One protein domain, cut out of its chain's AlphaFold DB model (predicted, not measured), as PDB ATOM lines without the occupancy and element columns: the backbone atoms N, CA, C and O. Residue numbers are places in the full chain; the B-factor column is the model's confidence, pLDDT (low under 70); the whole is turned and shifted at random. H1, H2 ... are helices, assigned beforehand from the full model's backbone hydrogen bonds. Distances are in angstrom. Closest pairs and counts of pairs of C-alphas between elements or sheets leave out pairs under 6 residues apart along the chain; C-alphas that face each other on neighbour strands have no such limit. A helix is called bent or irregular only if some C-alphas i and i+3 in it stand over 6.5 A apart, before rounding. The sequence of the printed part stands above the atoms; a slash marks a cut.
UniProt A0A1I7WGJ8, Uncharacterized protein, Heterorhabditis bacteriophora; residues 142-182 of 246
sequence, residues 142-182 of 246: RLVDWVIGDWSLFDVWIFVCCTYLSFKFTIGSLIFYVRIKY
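AT A GLANCE: This is residues 142 to 182 of the 246 residues of an uncharacterized protein of Heterorhabditis bacteriophora (UniProt A0A1I7WGJ8). One long, straight helix, H2, makes the length, and a short helix, H1, is set off from its first end by a turn of four residues, as the short arm of an L. The two helices do not pack on each other. The printed part has 41 residues with two named helices, H1 then H2, and no named strand; its class is all helix. It is extended, with a radius of gyration of the C-alphas of 15.4 A and spans of 46 by 21 by 7 A.

IN THESE COORDINATES: Find C-alpha 153 at (-11.996, -26.177, 42.617); from there H2, residues 153 to 181, runs 41.8 A to C-alpha 181 at (-37.441, 5.553, 52.059). Go back to C-alpha 142 at (-25.864, -22.750, 27.333), where H1, residues 142 to 148, begins; it is 10.0 A long.

HOW THE PARTS SIT: H2 and H1 are apart, with no C-alpha of the one within 8 A of the other. In both helices every O i to N i+4 pair is within hydrogen-bond range. Neither helix is bent.

THE WHOLE: The C-alphas of Asp 150 and Tyr 182, the two farthest apart, are 46.1 A from each other. Residues 142 to 182 stand free. The link from H1 to H2 is tight, and the printed part has no cut. Look for low confidence at residues 142 to 150, where pLDDT is under 70.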
ATOM      1  N   ARG A 142     -27.027 -23.547  26.901       59.78
ATOM      2  CA  ARG A 142     -25.864 -22.750  27.333       59.78
ATOM      3  C   ARG A 142     -25.842 -22.498  28.846       59.78
ATOM      4  O   ARG A 142     -24.774 -22.475  29.445       59.78
ATOM      5  N   LEU A 143     -27.013 -22.333  29.466       62.25
ATOM      6  CA  LEU A 143     -27.132 -22.232  30.924       62.25
ATOM      7  C   LEU A 143     -26.843 -23.567  31.619       62.25
ATOM      8  O   LEU A 143     -26.236 -23.573  32.682       62.25
ATOM      9  N   VAL A 144     -27.252 -24.689  31.026       63.75
ATOM     10  CA  VAL A 144     -27.009 -26.024  31.591       63.75
ATOM     11  C   VAL A 144     -25.532 -26.413  31.475       63.75
ATOM     12  O   VAL A 144     -24.967 -26.871  32.463       63.75
ATOM     13  N   ASP A 145     -24.877 -26.135  30.347       61.78
ATOM     14  CA  ASP A 145     -23.437 -26.384  30.173       61.78
ATOM     15  C   ASP A 145     -22.578 -25.470  31.066       61.78
ATOM     16  O   ASP A 145     -21.534 -25.891  31.554       61.78
ATOM     17  N   TRP A 146     -23.037 -24.245  31.364       62.56
ATOM     18  CA  TRP A 146     -22.381 -23.365  32.343       62.56
ATOM     19  C   TRP A 146     -22.526 -23.868  33.787       62.56
ATOM     20  O   TRP A 146     -21.628 -23.668  34.596       62.56
ATOM     21  N   VAL A 147     -23.637 -24.535  34.120       63.31
ATOM     22  CA  VAL A 147     -23.879 -25.071  35.472       63.31
ATOM     23  C   VAL A 147     -23.245 -26.451  35.677       63.31
ATOM     24  O   VAL A 147     -22.882 -26.773  36.804       63.31
ATOM     25  N   ILE A 148     -23.084 -27.262  34.627       62.28
ATOM     26  CA  ILE A 148     -22.685 -28.683  34.730       62.28
ATOM     27  C   ILE A 148     -21.307 -28.971  34.090       62.28
ATOM     28  O   ILE A 148     -20.821 -30.093  34.187       62.28
ATOM     29  N   GLY A 149     -20.652 -27.986  33.464       65.75
ATOM     30  CA  GLY A 149     -19.295 -28.143  32.916       65.75
ATOM     31  C   GLY A 149     -18.245 -28.501  33.976       65.75
ATOM     32  O   GLY A 149     -18.525 -28.446  35.164       65.75
ATOM     33  N   ASP A 150     -17.033 -28.878  33.570       68.88
ATOM     34  CA  ASP A 150     -15.958 -29.264  34.496       68.88
ATOM     35  C   ASP A 150     -15.504 -28.074  35.366       68.88
ATOM     36  O   ASP A 150     -14.590 -27.331  35.011       68.88
ATOM     37  N   TRP A 151     -16.158 -27.863  36.514       77.06
ATOM     38  CA  TRP A 151     -15.780 -26.817  37.464       77.06
ATOM     39  C   TRP A 151     -14.455 -27.188  38.131       77.06
ATOM     40  O   TRP A 151     -14.370 -28.180  38.863       77.06
ATOM     41  N   SER A 152     -13.425 -26.359  37.946       82.56
ATOM     42  CA  SER A 152     -12.230 -26.439  38.782       82.56
ATOM     43  C   SER A 152     -12.576 -26.033  40.219       82.56
ATOM     44  O   SER A 152     -13.424 -25.170  40.454       82.56
ATOM     45  N   LEU A 153     -11.875 -26.597  41.211       83.88
ATOM     46  CA  LEU A 153     -11.996 -26.177  42.617       83.88
ATOM     47  C   LEU A 153     -11.765 -24.666  42.791       83.88
ATOM     48  O   LEU A 153     -12.359 -24.038  43.669       83.88
ATOM     49  N   PHE A 154     -10.932 -24.078  41.929       83.69
ATOM     50  CA  PHE A 154     -10.695 -22.640  41.881       83.69
ATOM     51  C   PHE A 154     -11.932 -21.854  41.421       83.69
ATOM     52  O   PHE A 154     -12.278 -20.841  42.031       83.69
ATOM     53  N   ASP A 155     -12.651 -22.351  40.415       84.62
ATOM     54  CA  ASP A 155     -13.855 -21.704  39.884       84.62
ATOM     55  C   ASP A 155     -15.002 -21.744  40.898       84.62
ATOM     56  O   ASP A 155     -15.706 -20.749  41.089       84.62
ATOM     57  N   VAL A 156     -15.143 -22.858  41.628       86.06
ATOM     58  CA  VAL A 156     -16.112 -22.976  42.730       86.06
ATOM     59  C   VAL A 156     -15.791 -21.981  43.844       86.06
ATOM     60  O   VAL A 156     -16.693 -21.308  44.345       86.06
ATOM     61  N   TRP A 157     -14.516 -21.841  44.219       90.12
ATOM     62  CA  TRP A 157     -14.098 -20.873  45.234       90.12
ATOM     63  C   TRP A 157     -14.424 -19.434  44.822       90.12
ATOM     64  O   TRP A 157     -15.004 -18.681  45.613       90.12
ATOM     65  N   ILE A 158     -14.107 -19.062  43.579       92.19
ATOM     66  CA  ILE A 158     -14.439 -17.741  43.035       92.19
ATOM     67  C   ILE A 158     -15.950 -17.534  43.049       92.19
ATOM     68  O   ILE A 158     -16.414 -16.509  43.544       92.19
ATOM     69  N   PHE A 159     -16.729 -18.505  42.578       90.25
ATOM     70  CA  PHE A 159     -18.184 -18.404  42.546       90.25
ATOM     71  C   PHE A 159     -18.785 -18.219  43.946       90.25
ATOM     72  O   PHE A 159     -19.623 -17.336  44.152       90.25
ATOM     73  N   VAL A 160     -18.324 -18.984  44.939       91.62
ATOM     74  CA  VAL A 160     -18.758 -18.846  46.339       91.62
ATOM     75  C   VAL A 160     -18.372 -17.478  46.905       91.62
ATOM     76  O   VAL A 160     -19.191 -16.821  47.548       91.62
ATOM     77  N   CYS A 161     -17.156 -17.003  46.635       93.94
ATOM     78  CA  CYS A 161     -16.703 -15.694  47.099       93.94
ATOM     79  C   CYS A 161     -17.516 -14.554  46.462       93.94
ATOM     80  O   CYS A 161     -18.027 -13.676  47.161       93.94
ATOM     81  N   CYS A 162     -17.712 -14.603  45.143       92.56
ATOM     82  CA  CYS A 162     -18.485 -13.616  44.397       92.56
ATOM     83  C   CYS A 162     -19.947 -13.587  44.848       92.56
ATOM     84  O   CYS A 162     -20.467 -12.516  45.156       92.56
ATOM     85  N   THR A 163     -20.602 -14.744  44.962       92.19
ATOM     86  CA  THR A 163     -21.996 -14.819  45.430       92.19
ATOM     87  C   THR A 163     -22.143 -14.329  46.871       92.19
ATOM     88  O   THR A 163     -23.078 -13.580  47.162       92.19
ATOM     89  N   TYR A 164     -21.198 -14.655  47.758       94.50
ATOM     90  CA  TYR A 164     -21.187 -14.158  49.134       94.50
ATOM     91  C   TYR A 164     -21.063 -12.628  49.197       94.50
ATOM     92  O   TYR A 164     -21.844 -11.969  49.892       94.50
ATOM     93  N   LEU A 165     -20.126 -12.045  48.445       94.31
ATOM     94  CA  LEU A 165     -19.939 -10.593  48.392       94.31
ATOM     95  C   LEU A 165     -21.155  -9.887  47.783       94.31
ATOM     96  O   LEU A 165     -21.636  -8.902  48.350       94.31
ATOM     97  N   SER A 166     -21.715 -10.414  46.692       94.38
ATOM     98  CA  SER A 166     -22.938  -9.881  46.081       94.38
ATOM     99  C   SER A 166     -24.134  -9.952  47.033       94.38
ATOM    100  O   SER A 166     -24.912  -9.001  47.116       94.38
ATOM    101  N   PHE A 167     -24.273 -11.028  47.809       94.06
ATOM    102  CA  PHE A 167     -25.341 -11.156  48.802       94.06
ATOM    103  C   PHE A 167     -25.193 -10.143  49.946       94.06
ATOM    104  O   PHE A 167     -26.156  -9.490  50.351       94.06
ATOM    105  N   LYS A 168     -23.969  -9.941  50.443       90.38
ATOM    106  CA  LYS A 168     -23.692  -8.918  51.461       90.38
ATOM    107  C   LYS A 168     -23.979  -7.513  50.946       90.38
ATOM    108  O   LYS A 168     -24.595  -6.719  51.660       90.38
ATOM    109  N   PHE A 169     -23.580  -7.224  49.711       94.06
ATOM    110  CA  PHE A 169     -23.819  -5.928  49.089       94.06
ATOM    111  C   PHE A 169     -25.311  -5.671  48.860       94.06
ATOM    112  O   PHE A 169     -25.804  -4.596  49.186       94.06
ATOM    113  N   THR A 170     -26.051  -6.665  48.369       92.06
ATOM    114  CA  THR A 170     -27.499  -6.541  48.132       92.06
ATOM    115  C   THR A 170     -28.284  -6.374  49.429       92.06
ATOM    116  O   THR A 170     -29.141  -5.495  49.487       92.06
ATOM    117  N   ILE A 171     -27.958  -7.109  50.498       88.81
ATOM    118  CA  ILE A 171     -28.564  -6.879  51.822       88.81
ATOM    119  C   ILE A 171     -28.237  -5.477  52.338       88.81
ATOM    120  O   ILE A 171     -29.134  -4.770  52.798       88.81
ATOM    121  N   GLY A 172     -26.971  -5.056  52.265       89.06
ATOM    122  CA  GLY A 172     -26.558  -3.723  52.706       89.06
ATOM    123  C   GLY A 172     -27.285  -2.617  51.941       89.06
ATOM    124  O   GLY A 172     -27.831  -1.696  52.548       89.06
ATOM    125  N   SER A 173     -27.363  -2.756  50.618       87.94
ATOM    126  CA  SER A 173     -28.080  -1.845  49.727       87.94
ATOM    127  C   SER A 173     -29.584  -1.821  50.019       87.94
ATOM    128  O   SER A 173     -30.168  -0.744  50.100       87.94
ATOM    129  N   LEU A 174     -30.208  -2.975  50.284       87.31
ATOM    130  CA  LEU A 174     -31.623  -3.068  50.647       87.31
ATOM    131  C   LEU A 174     -31.912  -2.366  51.980       87.31
ATOM    132  O   LEU A 174     -32.854  -1.582  52.076       87.31
ATOM    133  N   ILE A 175     -31.086  -2.599  53.003       84.25
ATOM    134  CA  ILE A 175     -31.224  -1.940  54.310       84.25
ATOM    135  C   ILE A 175     -31.044  -0.425  54.161       84.25
ATOM    136  O   ILE A 175     -31.809   0.348  54.739       84.25
ATOM    137  N   PHE A 176     -30.059   0.005  53.372       85.19
ATOM    138  CA  PHE A 176     -29.819   1.416  53.082       85.19
ATOM    139  C   PHE A 176     -31.000   2.060  52.344       85.19
ATOM    140  O   PHE A 176     -31.468   3.127  52.736       85.19
ATOM    141  N   TYR A 177     -31.545   1.374  51.339       87.25
ATOM    142  CA  TYR A 177     -32.722   1.815  50.596       87.25
ATOM    143  C   TYR A 177     -33.947   1.969  51.507       87.25
ATOM    144  O   TYR A 177     -34.615   3.004  51.480       87.25
ATOM    145  N   VAL A 178     -34.208   0.982  52.371       83.81
ATOM    146  CA  VAL A 178     -35.312   1.034  53.342       83.81
ATOM    147  C   VAL A 178     -35.109   2.168  54.350       83.81
ATOM    148  O   VAL A 178     -36.070   2.869  54.656       83.81
ATOM    149  N   ARG A 179     -33.873   2.417  54.809       77.62
ATOM    150  CA  ARG A 179     -33.559   3.549  55.700       77.62
ATOM    151  C   ARG A 179     -33.835   4.910  55.061       77.62
ATOM    152  O   ARG A 179     -34.327   5.795  55.752       77.62
ATOM    153  N   ILE A 180     -33.537   5.076  53.771       82.75
ATOM    154  CA  ILE A 180     -33.800   6.329  53.045       82.75
ATOM    155  C   ILE A 180     -35.300   6.527  52.810       82.75
ATOM    156  O   ILE A 180     -35.811   7.632  52.974       82.75
ATOM    157  N   LYS A 181     -36.015   5.467  52.414       81.25
ATOM    158  CA  LYS A 181     -37.441   5.553  52.059       81.25
ATOM    159  C   LYS A 181     -38.382   5.576  53.268       81.25
ATOM    160  O   LYS A 181     -39.435   6.198  53.174       81.25
ATOM    161  N   TYR A 182     -38.021   4.924  54.373       75.81
ATOM    162  CA  TYR A 182     -38.866   4.778  55.563       75.81
ATOM    163  C   TYR A 182     -38.056   5.012  56.851       75.81
ATOM    164  O   TYR A 182     -37.723   4.058  57.560       75.81
TER     165      TYR A 182